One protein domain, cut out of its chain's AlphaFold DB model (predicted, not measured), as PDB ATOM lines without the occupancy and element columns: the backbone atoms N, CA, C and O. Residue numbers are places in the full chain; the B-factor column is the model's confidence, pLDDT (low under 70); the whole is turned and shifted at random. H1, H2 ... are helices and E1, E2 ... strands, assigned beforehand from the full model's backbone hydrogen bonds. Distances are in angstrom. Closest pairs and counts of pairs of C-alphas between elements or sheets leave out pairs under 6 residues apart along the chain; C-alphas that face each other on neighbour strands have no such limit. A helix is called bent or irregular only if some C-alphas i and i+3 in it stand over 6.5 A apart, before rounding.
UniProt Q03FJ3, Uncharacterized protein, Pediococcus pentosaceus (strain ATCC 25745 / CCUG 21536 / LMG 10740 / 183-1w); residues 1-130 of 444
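What this domain is: This is residues 1 to 130 of the 444 residues of an uncharacterized protein of Pediococcus pentosaceus (strain ATCC 25745 / CCUG 21536 / LMG 10740 / 183-1w) (UniProt Q03FJ3). A twisted sheet of six strands forms a wall, with the long helix H1 slanting across one face and the shorter helix H2 beside the end of the sheet at E2 and E6. The opposite face has no named helix over it, and the long link of residues 95 to 109 runs past that side from E5 to E6. The 130 printed residues hold two named helices and six named strands, in the order E1 E2 E3 E4 H1 E5 E6 H2; the antiparallel sheet runs E5 E1 E4 E3 E2 E6, and the class is mixed. The whole is compact, with a radius of gyration of the C-alphas of 14.7 A and spans of 47 by 34 by 26 A.

How they stand to each other: Edge strand E5, residues 88 to 94, is antiparallel to E1, residues 2 to 10, at 167 degrees, with N 6 and O 92 2.9 A apart. E1 is antiparallel to E4, residues 40 to 50, with N 7 and O 45 2.8 A apart. E3, residues 28 to 35, bends by 51 degrees at residue 32 and forms a hairpin with E4, with N 31 and O 44 2.9 A apart. E2, residues 19 to 25, forms a hairpin with E3, with N 30 and O 23 2.8 A apart. Edge strand E6, residues 110 to 113, pairs with E2, with N 22 and O 110 2.8 A apart. E2 E3 E4 are a meander, each strand the antiparallel neighbour of the one before; with E1, the antiparallel neighbour of E4, they make a Greek key. H1, residues 57 to 79, is on the sheet at a height of 9.1 A, in two layers, helix over sheet; on the local plane it runs slantwise to the strands, at 51 degrees to E2. The closest C-alphas of H1 and E1 are those of Leu 60 and Ala 3, 7.7 A apart. E4, H1 and E5 make a split strand-helix-strand unit, with E1 between the two strands and a right-handed crossover. H2, residues 119 to 130, stands at the sheet's level, its height 1.1 A. H1 and H2 are close but not clearly touching, with the C-alphas of Val 74 and Val 125 7.6 A apart. Every O i to N i+4 pair of H2 is within hydrogen-bond range, against 14 of 19 in H1.

Where its parts are: E1 begins at C-alpha 2 (229.588, 223.078, 161.999) and measures 26.6 A. E4 measures 32.5 A, E3 20.7 A, E2 18.9 A, E5 17.3 A and E6 10.1 A. H1 measures 32.4 A, has a kink of 36 degrees near residue 66, and is only just irregular: C-alphas 63 and 66 are 6.7 A apart. H2 measures 16.5 A and ends at C-alpha 130 (240.406, 217.592, 179.187).

The domain as a whole: The two C-alphas farthest apart, those of Ile 54 and Lys 115, are 47.7 A apart. The printed part has no cut, and its one long link is E5 to E6. The mean pLDDT of the printed part is 84.1; residues 37 to 39 and 96 to 107 are under 70.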
ATOM      1  N   MET A   1     230.427 219.317 159.032       77.25
ATOM      2  CA  MET A   1     229.726 220.623 159.049       77.25
ATOM      3  C   MET A   1     229.773 221.153 160.471       77.25
ATOM      4  O   MET A   1     229.939 220.341 161.373       77.25
ATOM      5  N   LYS A   2     229.652 222.470 160.665       81.06
ATOM      6  CA  LYS A   2     229.588 223.078 161.999       81.06
ATOM      7  C   LYS A   2     228.144 223.396 162.356       81.06
ATOM      8  O   LYS A   2     227.396 223.872 161.504       81.06
ATOM      9  N   ALA A   3     227.762 223.101 163.588       81.44
ATOM     10  CA  ALA A   3     226.492 223.506 164.162       81.44
ATOM     11  C   ALA A   3     226.753 224.404 165.368       81.44
ATOM     12  O   ALA A   3     227.645 224.136 166.171       81.44
ATOM     13  N   TYR A   4     225.950 225.449 165.486       85.81
ATOM     14  CA  TYR A   4     225.989 226.420 166.565       85.81
ATOM     15  C   TYR A   4     224.792 226.164 167.465       85.81
ATOM     16  O   TYR A   4     223.678 225.964 166.971       85.81
ATOM     17  N   PHE A   5     225.002 226.165 168.777       87.44
ATOM     18  CA  PHE A   5     223.920 225.953 169.730       87.44
ATOM     19  C   PHE A   5     224.030 226.885 170.920       87.44
ATOM     20  O   PHE A   5     225.120 227.106 171.440       87.44
ATOM     21  N   LYS A   6     222.880 227.366 171.387       89.81
ATOM     22  CA  LYS A   6     222.735 228.114 172.632       89.81
ATOM     23  C   LYS A   6     221.623 227.502 173.467       89.81
ATOM     24  O   LYS A   6     220.532 227.268 172.947       89.81
ATOM     25  N   THR A   7     221.882 227.278 174.745       90.94
ATOM     26  CA  THR A   7     220.882 226.915 175.750       90.94
ATOM     27  C   THR A   7     220.929 227.900 176.903       90.94
ATOM     28  O   THR A   7     221.994 228.383 177.276       90.94
ATOM     29  N   VAL A   8     219.761 228.209 177.452       90.25
ATOM     30  CA  VAL A   8     219.613 229.058 178.633       90.25
ATOM     31  C   VAL A   8     218.995 228.215 179.734       90.25
ATOM     32  O   VAL A   8     217.955 227.593 179.516       90.25
ATOM     33  N   HIS A   9     219.673 228.169 180.875       90.38
ATOM     34  CA  HIS A   9     219.275 227.436 182.064       90.38
ATOM     35  C   HIS A   9     218.778 228.399 183.134       90.38
ATOM     36  O   HIS A   9     219.491 229.332 183.515       90.38
ATOM     37  N   ASP A  10     217.577 228.138 183.634       84.62
ATOM     38  CA  ASP A  10     217.009 228.849 184.768       84.62
ATOM     39  C   ASP A  10     217.422 228.167 186.077       84.62
ATOM     40  O   ASP A  10     217.117 227.000 186.319       84.62
ATOM     41  N   ILE A  11     218.131 228.918 186.913       80.56
ATOM     42  CA  ILE A  11     218.632 228.476 188.218       80.56
ATOM     43  C   ILE A  11     217.855 229.104 189.382       80.56
ATOM     44  O   ILE A  11     218.228 228.923 190.533       80.56
ATOM     45  N   THR A  12     216.754 229.812 189.118       72.69
ATOM     46  CA  THR A  12     215.947 230.497 190.150       72.69
ATOM     47  C   THR A  12     215.264 229.556 191.132       72.69
ATOM     48  O   THR A  12     214.908 229.962 192.233       72.69
ATOM     49  N   LYS A  13     215.107 228.285 190.756       70.88
ATOM     50  CA  LYS A  13     214.617 227.224 191.646       70.88
ATOM     51  C   LYS A  13     215.622 226.860 192.746       70.88
ATOM     52  O   LYS A  13     215.309 226.014 193.578       70.88
ATOM     53  N   ILE A  14     216.821 227.436 192.711       73.94
ATOM     54  CA  ILE A  14     217.939 227.119 193.588       73.94
ATOM     55  C   ILE A  14     218.254 228.363 194.424       73.94
ATOM     56  O   ILE A  14     218.586 229.415 193.878       73.94
ATOM     57  N   ASP A  15     218.165 228.250 195.748       74.00
ATOM     58  CA  ASP A  15     218.519 229.333 196.672       74.00
ATOM     59  C   ASP A  15     220.040 229.356 196.913       74.00
ATOM     60  O   ASP A  15     220.541 228.880 197.927       74.00
ATOM     61  N   ILE A  16     220.793 229.814 195.908       72.88
ATOM     62  CA  ILE A  16     222.276 229.820 195.883       72.88
ATOM     63  C   ILE A  16     222.880 231.230 195.915       72.88
ATOM     64  O   ILE A  16     224.082 231.400 195.703       72.88
ATOM     65  N   GLY A  17     222.060 232.250 196.170       77.50
ATOM     66  CA  GLY A  17     222.507 233.639 196.231       77.50
ATOM     67  C   GLY A  17     223.055 234.163 194.898       77.50
ATOM     68  O   GLY A  17     222.594 233.805 193.810       77.50
ATOM     69  N   GLU A  18     224.023 235.081 194.966       84.75
ATOM     70  CA  GLU A  18     224.603 235.688 193.768       84.75
ATOM     71  C   GLU A  18     225.647 234.770 193.118       84.75
ATOM     72  O   GLU A  18     226.695 234.518 193.697       84.75
ATOM     73  N   ILE A  19     225.411 234.344 191.876       88.38
ATOM     74  CA  ILE A  19     226.361 233.519 191.118       88.38
ATOM     75  C   ILE A  19     227.007 234.295 189.960       88.38
ATOM     76  O   ILE A  19     226.329 235.055 189.267       88.38
ATOM     77  N   ASP A  20     228.311 234.132 189.749       91.38
ATOM     78  CA  ASP A  20     229.057 234.684 188.609       91.38
ATOM     79  C   ASP A  20     229.946 233.590 188.003       91.38
ATOM     80  O   ASP A  20     230.914 233.138 188.617       91.38
ATOM     81  N   ILE A  21     229.577 233.128 186.809       93.06
ATOM     82  CA  ILE A  21     230.226 232.020 186.109       93.06
ATOM     83  C   ILE A  21     230.695 232.499 184.745       93.06
ATOM     84  O   ILE A  21     229.934 233.076 183.969       93.06
ATOM     85  N   TYR A  22     231.935 232.164 184.423       94.19
ATOM     86  CA  TYR A  22     232.470 232.242 183.082       94.19
ATOM     87  C   TYR A  22     233.502 231.138 182.878       94.19
ATOM     88  O   TYR A  22     234.491 231.111 183.594       94.19
ATOM     89  N   PHE A  23     233.338 230.249 181.904       94.69
ATOM     90  CA  PHE A  23     234.426 229.355 181.492       94.69
ATOM     91  C   PHE A  23     234.210 228.797 180.097       94.69
ATOM     92  O   PHE A  23     233.123 228.903 179.529       94.69
ATOM     93  N   SER A  24     235.251 228.175 179.555       92.06
ATOM     94  CA  SER A  24     235.172 227.421 178.311       92.06
ATOM     95  C   SER A  24     235.596 225.973 178.505       92.06
ATOM     96  O   SER A  24     236.541 225.703 179.237       92.06
ATOM     97  N   LEU A  25     234.928 225.070 177.794       89.81
ATOM     98  CA  LEU A  25     235.315 223.673 177.644       89.81
ATOM     99  C   LEU A  25     235.318 223.362 176.143       89.81
ATOM    100  O   LEU A  25     234.267 223.335 175.499       89.81
ATOM    101  N   GLY A  26     236.509 223.214 175.560       86.88
ATOM    102  CA  GLY A  26     236.676 223.102 174.108       86.88
ATOM    103  C   GLY A  26     236.110 224.301 173.325       86.88
ATOM    104  O   GLY A  26     236.581 225.435 173.442       86.88
ATOM    105  N   ASP A  27     235.115 224.045 172.473       87.62
ATOM    106  CA  ASP A  27     234.418 225.054 171.654       87.62
ATOM    107  C   ASP A  27     233.116 225.566 172.292       87.62
ATOM    108  O   ASP A  27     232.288 226.187 171.619       87.62
ATOM    109  N   ILE A  28     232.926 225.314 173.588       90.38
ATOM    110  CA  ILE A  28     231.732 225.694 174.338       90.38
ATOM    111  C   ILE A  28     232.112 226.705 175.414       90.38
ATOM    112  O   ILE A  28     233.109 226.537 176.109       90.38
ATOM    113  N   VAL A  29     231.310 227.753 175.548       92.12
ATOM    114  CA  VAL A  29     231.423 228.826 176.535       92.12
ATOM    115  C   VAL A  29     230.192 228.794 177.432       92.12
ATOM    116  O   VAL A  29     229.062 228.673 176.957       92.12
ATOM    117  N   VAL A  30     230.424 228.937 178.729       93.56
ATOM    118  CA  VAL A  30     229.414 229.023 179.780       93.56
ATOM    119  C   VAL A  30     229.524 230.396 180.421       93.56
ATOM    120  O   VAL A  30     230.623 230.825 180.762       93.56
ATOM    121  N   GLU A  31     228.404 231.095 180.567       92.81
ATOM    122  CA  GLU A  31     228.361 232.446 181.123       92.81
ATOM    123  C   GLU A  31     227.077 232.667 181.927       92.81
ATOM    124  O   GLU A  31     225.980 232.387 181.445       92.81
ATOM    125  N   SER A  32     227.190 233.222 183.133       91.19
ATOM    126  CA  SER A  32     226.030 233.735 183.863       91.19
ATOM    127  C   SER A  32     225.614 235.095 183.307       91.19
ATOM    128  O   SER A  32     226.437 236.009 183.224       91.19
ATOM    129  N   LYS A  33     224.334 235.262 182.973       87.31
ATOM    130  CA  LYS A  33     223.764 236.527 182.497       87.31
ATOM    131  C   LYS A  33     222.596 236.959 183.363       87.31
ATOM    132  O   LYS A  33     221.821 236.135 183.837       87.31
ATOM    133  N   TYR A  34     222.462 238.267 183.547       81.06
ATOM    134  CA  TYR A  34     221.295 238.835 184.203       81.06
ATOM    135  C   TYR A  34     220.162 238.996 183.187       81.06
ATOM    136  O   TYR A  34     220.323 239.673 182.170       81.06
ATOM    137  N   ASN A  35     219.023 238.371 183.457       76.56
ATOM    138  CA  ASN A  35     217.819 238.540 182.668       76.56
ATOM    139  C   ASN A  35     217.014 239.722 183.217       76.56
ATOM    140  O   ASN A  35     216.243 239.584 184.164       76.56
ATOM    141  N   GLU A  36     217.161 240.889 182.586       71.94
ATOM    142  CA  GLU A  36     216.461 242.121 182.978       71.94
ATOM    143  C   GLU A  36     214.928 241.985 182.982       71.94
ATOM    144  O   GLU A  36     214.255 242.698 183.721       71.94
ATOM    145  N   LYS A  37     214.355 241.071 182.181       68.19
ATOM    146  CA  LYS A  37     212.895 240.885 182.093       68.19
ATOM    147  C   LYS A  37     212.321 240.111 183.272       68.19
ATOM    148  O   LYS A  37     211.189 240.369 183.667       68.19
ATOM    149  N   HIS A  38     213.079 239.150 183.791       64.88
ATOM    150  CA  HIS A  38     212.651 238.289 184.896       64.88
ATOM    151  C   HIS A  38     213.316 238.666 186.226       64.88
ATOM    152  O   HIS A  38     212.892 238.185 187.270       64.88
ATOM    153  N   GLY A  39     214.299 239.572 186.202       67.75
ATOM    154  CA  GLY A  39     215.027 240.038 187.381       67.75
ATOM    155  C   GLY A  39     215.987 238.996 187.961       67.75
ATOM    156  O   GLY A  39     216.394 239.121 189.114       67.75
ATOM    157  N   THR A  40     216.329 237.963 187.190       72.56
ATOM    158  CA  THR A  40     216.989 236.739 187.665       72.56
ATOM    159  C   THR A  40     218.289 236.471 186.909       72.56
ATOM    160  O   THR A  40     218.455 236.904 185.769       72.56
ATOM    161  N   LYS A  41     219.248 235.773 187.538       78.75
ATOM    162  CA  LYS A  41     220.449 235.286 186.840       78.75
ATOM    163  C   LYS A  41     220.150 233.943 186.172       78.75
ATOM    164  O   LYS A  41     219.584 233.050 186.792       78.75
ATOM    165  N   GLU A  42     220.565 233.810 184.922       88.69
ATOM    166  CA  GLU A  42     220.457 232.597 184.111       88.69
ATOM    167  C   GLU A  42     221.855 232.137 183.693       88.69
ATOM    168  O   GLU A  42     222.779 232.948 183.579       88.69
ATOM    169  N   ILE A  43     222.013 230.842 183.422       91.44
ATOM    170  CA  ILE A  43     223.255 230.299 182.868       91.44
ATOM    171  C   ILE A  43     223.065 230.079 181.370       91.44
ATOM    172  O   ILE A  43     222.267 229.250 180.935       91.44
ATOM    173  N   GLU A  44     223.818 230.820 180.567       92.44
ATOM    174  CA  GLU A  44     223.874 230.653 179.121       92.44
ATOM    175  C   GLU A  44     225.034 229.724 178.756       92.44
ATOM    176  O   GLU A  44     226.182 229.968 179.124       92.44
ATOM    177  N   ILE A  45     224.742 228.675 177.990       92.31
ATOM    178  CA  ILE A  45     225.743 227.785 177.402       92.31
ATOM    179  C   ILE A  45     225.669 227.957 175.892       92.31
ATOM    180  O   ILE A  45     224.608 227.769 175.295       92.31
ATOM    181  N   ARG A  46     226.785 228.316 175.264       90.50
ATOM    182  CA  ARG A  46     226.873 228.530 173.818       90.50
ATOM    183  C   ARG A  46     228.101 227.847 173.248       90.50
ATOM    184  O   ARG A  46     229.168 227.933 173.838       90.50
ATOM    185  N   GLY A  47     227.984 227.191 172.102       87.94
ATOM    186  CA  GLY A  47     229.138 226.510 171.529       87.94
ATOM    187  C   GLY A  47     228.981 226.084 170.086       87.94
ATOM    188  O   GLY A  47     227.924 226.249 169.468       87.94
ATOM    189  N   ILE A  48     230.078 225.534 169.570       86.50
ATOM    190  CA  ILE A  48     230.200 225.013 168.211       86.50
ATOM    191  C   ILE A  48     230.492 223.516 168.287       86.50
ATOM    192  O   ILE A  48     231.312 223.079 169.088       86.50
ATOM    193  N   LEU A  49     229.827 222.732 167.439       83.81
ATOM    194  CA  LEU A  49     230.065 221.298 167.305       83.81
ATOM    195  C   LEU A  49     230.308 220.915 165.853       83.81
ATOM    196  O   LEU A  49     229.551 221.299 164.955       83.81
ATOM    197  N   ASP A  50     231.327 220.089 165.645       82.81
ATOM    198  CA  ASP A  50     231.519 219.387 164.388       82.81
ATOM    199  C   ASP A  50     230.575 218.184 164.318       82.81
ATOM    200  O   ASP A  50     230.502 217.363 165.233       82.81
ATOM    201  N   PHE A  51     229.845 218.055 163.211       79.12
ATOM    202  CA  PHE A  51     228.933 216.935 163.001       79.12
ATOM    203  C   PHE A  51     229.022 216.357 161.586       79.12
ATOM    204  O   PHE A  51     229.410 217.022 160.611       79.12
ATOM    205  N   ASN A  52     228.642 215.080 161.490       79.62
ATOM    206  CA  ASN A  52     228.549 214.352 160.232       79.62
ATOM    207  C   ASN A  52     227.289 214.805 159.462       79.62
ATOM    208  O   ASN A  52     226.203 214.759 160.037       79.62
ATOM    209  N   PRO A  53     227.400 215.194 158.177       77.19
ATOM    210  CA  PRO A  53     226.273 215.687 157.374       77.19
ATOM    211  C   PRO A  53     225.124 214.682 157.177       77.19
ATOM    212  O   PRO A  53     224.080 215.059 156.658       77.19
ATOM    213  N   ILE A  54     225.292 213.419 157.584       80.44
ATOM    214  CA  ILE A  54     224.213 212.420 157.622       80.44
ATOM    215  C   ILE A  54     223.149 212.767 158.686       80.44
ATOM    216  O   ILE A  54     222.006 212.328 158.574       80.44
ATOM    217  N   TYR A  55     223.497 213.551 159.709       79.88
ATOM    218  CA  TYR A  55     222.593 213.898 160.805       79.88
ATOM    219  C   TYR A  55     221.705 215.103 160.481       79.88
ATOM    220  O   TYR A  55     222.154 216.101 159.919       79.88
ATOM    221  N   SER A  56     220.436 215.015 160.882       77.38
ATOM    222  CA  SER A  56     219.449 216.079 160.692       77.38
ATOM    223  C   SER A  56     219.498 217.133 161.810       77.38
ATOM    224  O   SER A  56     220.098 216.927 162.865       77.38
ATOM    225  N   ASN A  57     218.773 218.242 161.631       70.38
ATOM    226  CA  ASN A  57     218.537 219.232 162.695       70.38
ATOM    227  C   ASN A  57     217.947 218.615 163.978       70.38
ATOM    228  O   ASN A  57     218.223 219.085 165.077       70.38
ATOM    229  N   LEU A  58     217.139 217.557 163.860       74.94
ATOM    230  CA  LEU A  58     216.569 216.871 165.023       74.94
ATOM    231  C   LEU A  58     217.638 216.080 165.789       74.94
ATOM    232  O   LEU A  58     217.566 215.962 167.015       74.94
ATOM    233  N   ASP A  59     218.656 215.586 165.086       80.25
ATOM    234  CA  ASP A  59     219.765 214.840 165.676       80.25
ATOM    235  C   ASP A  59     220.779 215.749 166.374       80.25
ATOM    236  O   ASP A  59     221.431 215.301 167.316       80.25
ATOM    237  N   LEU A  60     220.863 217.036 166.013       78.31
ATOM    238  CA  LEU A  60     221.739 217.995 166.698       78.31
ATOM    239  C   LEU A  60     221.490 218.028 168.207       78.31
ATOM    240  O   LEU A  60     222.440 218.002 168.983       78.31
ATOM    241  N   ARG A  61     220.225 217.995 168.648       79.50
ATOM    242  CA  ARG A  61     219.878 217.911 170.081       79.50
ATOM    243  C   ARG A  61     220.523 216.707 170.763       79.50
ATOM    244  O   ARG A  61     220.957 216.811 171.906       79.50
ATOM    245  N   ARG A  62     220.583 215.571 170.066       82.69
ATOM    246  CA  ARG A  62     221.187 214.332 170.572       82.69
ATOM    247  C   ARG A  62     222.708 214.439 170.615       82.69
ATOM    248  O   ARG A  62     223.300 213.922 171.552       82.69
ATOM    249  N   LEU A  63     223.309 215.127 169.645       84.00
ATOM    250  CA  LEU A  63     224.755 215.351 169.560       84.00
ATOM    251  C   LEU A  63     225.260 216.387 170.576       84.00
ATOM    252  O   LEU A  63     226.342 216.220 171.118       84.00
ATOM    253  N   ILE A  64     224.464 217.418 170.870       86.06
ATOM    254  CA  ILE A  64     224.774 218.457 171.868       86.06
ATOM    255  C   ILE A  64     224.637 217.917 173.298       86.06
ATOM    256  O   ILE A  64     225.342 218.350 174.209       86.06
ATOM    257  N   ARG A  65     223.706 216.978 173.522       87.44
ATOM    258  CA  ARG A  65     223.339 216.517 174.867       87.44
ATOM    259  C   ARG A  65     224.533 216.025 175.697       87.44
ATOM    260  O   ARG A  65     224.613 216.483 176.828       87.44
ATOM    261  N   PRO A  66     225.446 215.162 175.210       90.12
ATOM    262  CA  PRO A  66     226.608 214.730 175.988       90.12
ATOM    263  C   PRO A  66     227.415 215.896 176.566       90.12
ATOM    264  O   PRO A  66     227.671 215.908 177.764       90.12
ATOM    265  N   GLU A  67     227.717 216.908 175.753       90.94
ATOM    266  CA  GLU A  67     228.478 218.084 176.186       90.94
ATOM    267  C   GLU A  67     227.717 218.917 177.225       90.94
ATOM    268  O   GLU A  67     228.281 219.338 178.235       90.94
ATOM    269  N   LEU A  68     226.402 219.089 177.039       92.00
ATOM    270  CA  LEU A  68     225.559 219.751 178.038       92.00
ATOM    271  C   LEU A  68     225.549 219.000 179.370       92.00
ATOM    272  O   LEU A  68     225.589 219.643 180.413       92.00
ATOM    273  N   LEU A  69     225.498 217.663 179.361       94.06
ATOM    274  CA  LEU A  69     225.514 216.880 180.600       94.06
ATOM    275  C   LEU A  69     226.845 217.039 181.348       94.06
ATOM    276  O   LEU A  69     226.829 217.083 182.576       94.06
ATOM    277  N   ILE A  70     227.967 217.163 180.631       95.56
ATOM    278  CA  ILE A  70     229.280 217.427 181.237       95.56
ATOM    279  C   ILE A  70     229.274 218.796 181.914       95.56
ATOM    280  O   ILE A  70     229.574 218.890 183.101       95.56
ATOM    281  N   ILE A  71     228.868 219.844 181.192       95.88
ATOM    282  CA  ILE A  71     228.816 221.216 181.718       95.88
ATOM    283  C   ILE A  71     227.878 221.313 182.923       95.88
ATOM    284  O   ILE A  71     228.235 221.884 183.950       95.88
ATOM    285  N   GLN A  72     226.695 220.710 182.824       95.19
ATOM    286  CA  GLN A  72     225.743 220.625 183.928       95.19
ATOM    287  C   GLN A  72     226.346 219.903 185.133       95.19
ATOM    288  O   GLN A  72     226.142 220.345 186.258       95.19
ATOM    289  N   GLY A  73     227.108 218.829 184.911       96.50
ATOM    290  CA  GLY A  73     227.837 218.120 185.958       96.50
ATOM    291  C   GLY A  73     228.886 218.995 186.645       96.50
ATOM    292  O   GLY A  73     228.929 219.018 187.871       96.50
ATOM    293  N   VAL A  74     229.672 219.763 185.880       96.94
ATOM    294  CA  VAL A  74     230.655 220.718 186.428       96.94
ATOM    295  C   VAL A  74     229.970 221.762 187.300       96.94
ATOM    296  O   VAL A  74     230.383 221.970 188.434       96.94
ATOM    297  N   ILE A  75     228.900 222.395 186.813       95.19
ATOM    298  CA  ILE A  75     228.205 223.417 187.602       95.19
ATOM    299  C   ILE A  75     227.587 222.784 188.857       95.19
ATOM    300  O   ILE A  75     227.796 223.304 189.951       95.19
ATOM    301  N   SER A  76     226.911 221.633 188.714       95.00
ATOM    302  CA  SER A  76     226.293 220.890 189.829       95.00
ATOM    303  C   SER A  76     227.304 220.507 190.911       95.00
ATOM    304  O   SER A  76     226.962 220.503 192.089       95.00
ATOM    305  N   LEU A  77     228.551 220.208 190.522       95.81
ATOM    306  CA  LEU A  77     229.630 219.908 191.459       95.81
ATOM    307  C   LEU A  77     229.897 221.086 192.396       95.81
ATOM    308  O   LEU A  77     230.078 220.843 193.573       95.81
ATOM    309  N   PHE A  78     229.918 222.329 191.910       93.75
ATOM    310  CA  PHE A  78     230.235 223.494 192.746       93.75
ATOM    311  C   PHE A  78     229.032 224.042 193.516       93.75
ATOM    312  O   PHE A  78     229.206 224.544 194.625       93.75
ATOM    313  N   ILE A  79     227.824 223.955 192.950       91.81
ATOM    314  CA  ILE A  79     226.610 224.444 193.625       91.81
ATOM    315  C   ILE A  79     225.996 223.428 194.603       91.81
ATOM    316  O   ILE A  79     225.062 223.779 195.314       91.81
ATOM    317  N   ASP A  80     226.478 222.178 194.622       91.19
ATOM    318  CA  ASP A  80     225.909 221.050 195.387       91.19
ATOM    319  C   ASP A  80     224.403 220.828 195.159       91.19
ATOM    320  O   ASP A  80     223.650 220.439 196.052       91.19
ATOM    321  N   PHE A  81     223.950 221.090 193.935       91.25
ATOM    322  CA  PHE A  81     222.553 220.992 193.527       91.25
ATOM    323  C   PHE A  81     222.469 220.507 192.075       91.25
ATOM    324  O   PHE A  81     223.305 220.895 191.253       91.25
ATOM    325  N   PRO A  82     221.491 219.656 191.716       92.06
ATOM    326  CA  PRO A  82     221.424 219.100 190.371       92.06
ATOM    327  C   PRO A  82     220.951 220.154 189.359       92.06
ATOM    328  O   PRO A  82     219.825 220.644 189.439       92.06
ATOM    329  N   ILE A  83     221.786 220.464 188.360       91.25
ATOM    330  CA  ILE A  83     221.350 221.147 187.133       91.25
ATOM    331  C   ILE A  83     221.041 220.105 186.069       91.25
ATOM    332  O   ILE A  83     221.904 219.331 185.652       91.25
ATOM    333  N   THR A  84     219.813 220.112 185.572       89.44
ATOM    334  CA  THR A  84     219.312 219.109 184.638       89.44
ATOM    335  C   THR A  84     218.964 219.720 183.282       89.44
ATOM    336  O   THR A  84     218.962 220.933 183.061       89.44
ATOM    337  N   VAL A  85     218.627 218.852 182.329       86.69
ATOM    338  CA  VAL A  85     218.078 219.275 181.032       86.69
ATOM    339  C   VAL A  85     216.675 219.880 181.150       86.69
ATOM    340  O   VAL A  85     216.245 220.558 180.223       86.69
ATOM    341  N   TYR A  86     215.969 219.653 182.262       86.62
ATOM    342  CA  TYR A  86     214.640 220.218 182.514       86.62
ATOM    343  C   TYR A  86     214.690 221.674 182.986       86.62
ATOM    344  O   TYR A  86     213.663 222.347 183.008       86.62
ATOM    345  N   ASP A  87     215.884 222.172 183.308       87.50
ATOM    346  CA  ASP A  87     216.107 223.570 183.673       87.50
ATOM    347  C   ASP A  87     216.345 224.458 182.437       87.50
ATOM    348  O   ASP A  87     216.506 225.669 182.561       87.50
ATOM    349  N   ILE A  88     216.349 223.880 181.226       87.88
ATOM    350  CA  ILE A  88     216.481 224.623 179.967       87.88
ATOM    351  C   ILE A  88     215.172 225.358 179.660       87.88
ATOM    352  O   ILE A  88     214.164 224.731 179.334       87.88
ATOM    353  N   THR A  89     215.201 226.690 179.677       86.44
ATOM    354  CA  THR A  89     214.048 227.544 179.339       86.44
ATOM    355  C   THR A  89     214.041 227.983 177.880       86.44
ATOM    356  O   THR A  89     212.983 228.243 177.307       86.44
ATOM    357  N   SER A  90     215.214 228.043 177.249       85.06
ATOM    358  CA  SER A  90     215.362 228.424 175.844       85.06
ATOM    359  C   SER A  90     216.495 227.655 175.177       85.06
ATOM    360  O   SER A  90     217.550 227.429 175.772       85.06
ATOM    361  N   GLN A  91     216.286 227.264 173.918       84.69
ATOM    362  CA  GLN A  91     217.284 226.576 173.106       84.69
ATOM    363  C   GLN A  91     217.223 227.032 171.645       84.69
ATOM    364  O   GLN A  91     216.172 226.987 171.009       84.69
ATOM    365  N   ILE A  92     218.380 227.413 171.099       83.75
ATOM    366  CA  ILE A  92     218.566 227.836 169.708       83.75
ATOM    367  C   ILE A  92     219.640 226.955 169.069       83.75
ATOM    368  O   ILE A  92     220.656 226.659 169.697       83.75
ATOM    369  N   GLN A  93     219.414 226.535 167.822       80.69
ATOM    370  CA  GLN A  93     220.358 225.750 167.026       80.69
ATOM    371  C   GLN A  93     220.390 226.273 165.592       80.69
ATOM    372  O   GLN A  93     219.346 226.630 165.047       80.69
ATOM    373  N   SER A  94     221.576 226.321 164.988       74.81
ATOM    374  CA  SER A  94     221.765 226.836 163.632       74.81
ATOM    375  C   SER A  94     222.913 226.138 162.907       74.81
ATOM    376  O   SER A  94     223.928 225.798 163.512       74.81
ATOM    377  N   PHE A  95     222.759 225.962 161.594       70.50
ATOM    378  CA  PHE A  95     223.827 225.528 160.685       70.50
ATOM    379  C   PHE A  95     224.562 226.694 160.016       70.50
ATOM    380  O   PHE A  95     225.642 226.506 159.463       70.50
ATOM    381  N   THR A  96     223.968 227.885 160.027       64.56
ATOM    382  CA  THR A  96     224.608 229.114 159.560       64.56
ATOM    383  C   THR A  96     225.314 229.781 160.726       64.56
ATOM    384  O   THR A  96     224.754 229.818 161.827       64.56
ATOM    385  N   ASP A  97     226.521 230.286 160.470       59.50
ATOM    386  CA  ASP A  97     227.284 231.070 161.437       59.50
ATOM    387  C   ASP A  97     226.409 232.224 161.923       59.50
ATOM    388  O   ASP A  97     225.880 233.000 161.123       59.50
ATOM    389  N   ILE A  98     226.171 232.270 163.227       56.66
ATOM    390  CA  ILE A  98     225.479 233.390 163.845       56.66
ATOM    391  C   ILE A  98     226.602 234.291 164.346       56.66
ATOM    392  O   ILE A  98     227.344 233.895 165.247       56.66
ATOM    393  N   GLU A  99     226.744 235.473 163.742       48.72
ATOM    394  CA  GLU A  99     227.735 236.471 164.155       48.72
ATOM    395  C   GLU A  99     227.724 236.637 165.692       48.72
ATOM    396  O   GLU A  99     226.664 236.733 166.314       48.72
ATOM    397  N   ASN A 100     228.921 236.646 166.294       52.97
ATOM    398  CA  ASN A 100     229.204 236.825 167.732       52.97
ATOM    399  C   ASN A 100     228.977 235.620 168.675       52.97
ATOM    400  O   ASN A 100     228.915 235.795 169.892       52.97
ATOM    401  N   PHE A 101     228.907 234.376 168.183       59.12
ATOM    402  CA  PHE A 101     228.655 233.217 169.062       59.12
ATOM    403  C   PHE A 101     229.813 232.812 169.999       59.12
ATOM    404  O   PHE A 101     229.569 232.272 171.079       59.12
ATOM    405  N   VAL A 102     231.068 233.071 169.616       57.09
ATOM    406  CA  VAL A 102     232.268 232.722 170.408       57.09
ATOM    407  C   VAL A 102     233.182 233.940 170.555       57.09
ATOM    408  O   VAL A 102     234.394 233.874 170.364       57.09
ATOM    409  N   GLU A 103     232.614 235.097 170.889       51.81
ATOM    410  CA  GLU A 103     233.428 236.161 171.472       51.81
ATOM    411  C   GLU A 103     233.839 235.729 172.891       51.81
ATOM    412  O   GLU A 103     232.992 235.375 173.718       51.81
ATOM    413  N   ASN A 104     235.151 235.767 173.149       53.75
ATOM    414  CA  ASN A 104     235.814 235.656 174.458       53.75
ATOM    415  C   ASN A 104     236.413 234.318 174.923       53.75
ATOM    416  O   ASN A 104     236.694 234.213 176.107       53.75
ATOM    417  N   LYS A 105     236.807 233.370 174.059       56.66
ATOM    418  CA  LYS A 105     237.638 232.204 174.491       56.66
ATOM    419  C   LYS A 105     238.881 232.535 175.352       56.66
ATOM    420  O   LYS A 105     239.463 231.641 175.948       56.66
ATOM    421  N   PHE A 106     239.299 233.798 175.399       56.03
ATOM    422  CA  PHE A 106     240.464 234.287 176.138       56.03
ATOM    423  C   PHE A 106     240.145 234.951 177.486       56.03
ATOM    424  O   PHE A 106     241.060 235.454 178.138       56.03
ATOM    425  N   LYS A 107     238.879 235.015 177.914       69.38
ATOM    426  CA  LYS A 107     238.554 235.529 179.249       69.38
ATOM    427  C   LYS A 107     238.906 234.457 180.288       69.38
ATOM    428  O   LYS A 107     238.640 233.277 180.086       69.38
ATOM    429  N   LYS A 108     239.539 234.882 181.386       83.00
ATOM    430  CA  LYS A 108     239.907 233.997 182.497       83.00
ATOM    431  C   LYS A 108     238.654 233.316 183.053       83.00
ATOM    432  O   LYS A 108     237.638 233.992 183.232       83.00
ATOM    433  N   SER A 109     238.749 232.018 183.337       91.75
ATOM    434  CA  SER A 109     237.684 231.269 183.996       91.75
ATOM    435  C   SER A 109     237.344 231.894 185.349       91.75
ATOM    436  O   SER A 109     238.233 232.247 186.124       91.75
ATOM    437  N   THR A 110     236.055 232.056 185.626       94.00
ATOM    438  CA  THR A 110     235.526 232.545 186.893       94.00
ATOM    439  C   THR A 110     234.389 231.657 187.368       94.00
ATOM    440  O   THR A 110     233.503 231.299 186.593       94.00
ATOM    441  N   PHE A 111     234.390 231.321 188.653       94.69
ATOM    442  CA  PHE A 111     233.274 230.634 189.291       94.69
ATOM    443  C   PHE A 111     233.110 231.162 190.709       94.69
ATOM    444  O   PHE A 111     233.850 230.786 191.613       94.69
ATOM    445  N   LYS A 112     232.153 232.063 190.911       93.38
ATOM    446  CA  LYS A 112     231.904 232.696 192.206       93.38
ATOM    447  C   LYS A 112     230.479 232.437 192.645       93.38
ATOM    448  O   LYS A 112     229.550 232.612 191.859       93.38
ATOM    449  N   ILE A 113     230.330 232.048 193.904       90.19
ATOM    450  CA  ILE A 113     229.041 231.917 194.579       90.19
ATOM    451  C   ILE A 113     229.103 232.806 195.816       90.19
ATOM    452  O   ILE A 113     229.928 232.598 196.709       90.19
ATOM    453  N   GLU A 114     228.240 233.813 195.854       87.50
ATOM    454  CA  GLU A 114     228.197 234.865 196.862       87.50
ATOM    455  C   GLU A 114     229.581 235.498 197.098       87.50
ATOM    456  O   GLU A 114     230.083 236.263 196.278       87.50
ATOM    457  N   LYS A 115     230.211 235.182 198.237       86.94
ATOM    458  CA  LYS A 115     231.527 235.693 198.644       86.94
ATOM    459  C   LYS A 115     232.662 234.696 198.409       86.94
ATOM    460  O   LYS A 115     233.813 235.034 198.685       86.94
ATOM    461  N   LYS A 116     232.358 233.476 197.965       90.75
ATOM    462  CA  LYS A 116     233.341 232.413 197.738       90.75
ATOM    463  C   LYS A 116     233.731 232.374 196.264       90.75
ATOM    464  O   LYS A 116     232.875 232.414 195.383       90.75
ATOM    465  N   ASP A 117     235.031 232.304 196.020       94.38
ATOM    466  CA  ASP A 117     235.621 232.217 194.689       94.38
ATOM    467  C   ASP A 117     236.238 230.828 194.514       94.38
ATOM    468  O   ASP A 117     237.157 230.473 195.246       94.38
ATOM    469  N   TYR A 118     235.700 230.065 193.565       95.44
ATOM    470  CA  TYR A 118     236.107 228.705 193.212       95.44
ATOM    471  C   TYR A 118     236.794 228.648 191.840       95.44
ATOM    472  O   TYR A 118     236.851 227.598 191.200       95.44
ATOM    473  N   SER A 119     237.259 229.788 191.320       95.81
ATOM    474  CA  SER A 119     237.791 229.873 189.955       95.81
ATOM    475  C   SER A 119     239.030 228.996 189.745       95.81
ATOM    476  O   SER A 119     239.189 228.428 188.669       95.81
ATOM    477  N   ASN A 120     239.888 228.851 190.762       94.94
ATOM    478  CA  ASN A 120     241.086 228.009 190.668       94.94
ATOM    479  C   ASN A 120     240.713 226.518 190.690       94.94
ATOM    480  O   ASN A 120     241.255 225.712 189.941       94.94
ATOM    481  N   GLU A 121     239.758 226.145 191.536       96.44
ATOM    482  CA  GLU A 121     239.235 224.789 191.641       96.44
ATOM    483  C   GLU A 121     238.501 224.380 190.362       96.44
ATOM    484  O   GLU A 121     238.604 223.234 189.927       96.44
ATOM    485  N   LEU A 122     237.812 225.323 189.712       97.19
ATOM    486  CA  LEU A 122     237.231 225.112 188.393       97.19
ATOM    487  C   LEU A 122     238.306 224.776 187.353       97.19
ATOM    488  O   LEU A 122     238.108 223.838 186.585       97.19
ATOM    489  N   GLU A 123     239.427 225.502 187.323       95.44
ATOM    490  CA  GLU A 123     240.529 225.214 186.394       95.44
ATOM    491  C   GLU A 123     241.025 223.766 186.564       95.44
ATOM    492  O   GLU A 123     241.109 223.037 185.577       95.44
ATOM    493  N   LEU A 124     241.203 223.291 187.803       96.69
ATOM    494  CA  LEU A 124     241.598 221.902 188.090       96.69
ATOM    495  C   LEU A 124     240.573 220.869 187.588       96.69
ATOM    496  O   LEU A 124     240.940 219.828 187.033       96.69
ATOM    497  N   VAL A 125     239.277 221.152 187.757       97.12
ATOM    498  CA  VAL A 125     238.200 220.288 187.248       97.12
ATOM    499  C   VAL A 125     238.226 220.232 185.719       97.12
ATOM    500  O   VAL A 125     238.139 219.142 185.149       97.12
ATOM    501  N   LEU A 126     238.370 221.380 185.052       95.75
ATOM    502  CA  LEU A 126     238.428 221.464 183.590       95.75
ATOM    503  C   LEU A 126     239.659 220.734 183.037       95.75
ATOM    504  O   LEU A 126     239.510 219.903 182.142       95.75
ATOM    505  N   GLU A 127     240.839 220.942 183.630       94.69
ATOM    506  CA  GLU A 127     242.072 220.226 183.273       94.69
ATOM    507  C   GLU A 127     241.890 218.705 183.367       94.69
ATOM    508  O   GLU A 127     242.317 217.958 182.483       94.69
ATOM    509  N   ARG A 128     241.197 218.222 184.408       94.62
ATOM    510  CA  ARG A 128     240.946 216.786 184.588       94.62
ATOM    511  C   ARG A 128     239.988 216.205 183.548       94.62
ATOM    512  O   ARG A 128     240.132 215.039 183.178       94.62
ATOM    513  N   ILE A 129     239.000 216.982 183.106       95.19
ATOM    514  CA  ILE A 129     238.051 216.581 182.056       95.19
ATOM    515  C   ILE A 129     238.738 216.566 180.685       95.19
ATOM    516  O   ILE A 129     238.422 215.716 179.849       95.19
ATOM    517  N   GLU A 130     239.668 217.490 180.447       92.38
ATOM    518  CA  GLU A 130     240.406 217.592 179.187       92.38
ATOM    519  C   GLU A 130     241.546 216.569 179.070       92.38
ATOM    520  O   GLU A 130     241.888 216.181 177.950       92.38
TER     521      GLU A 130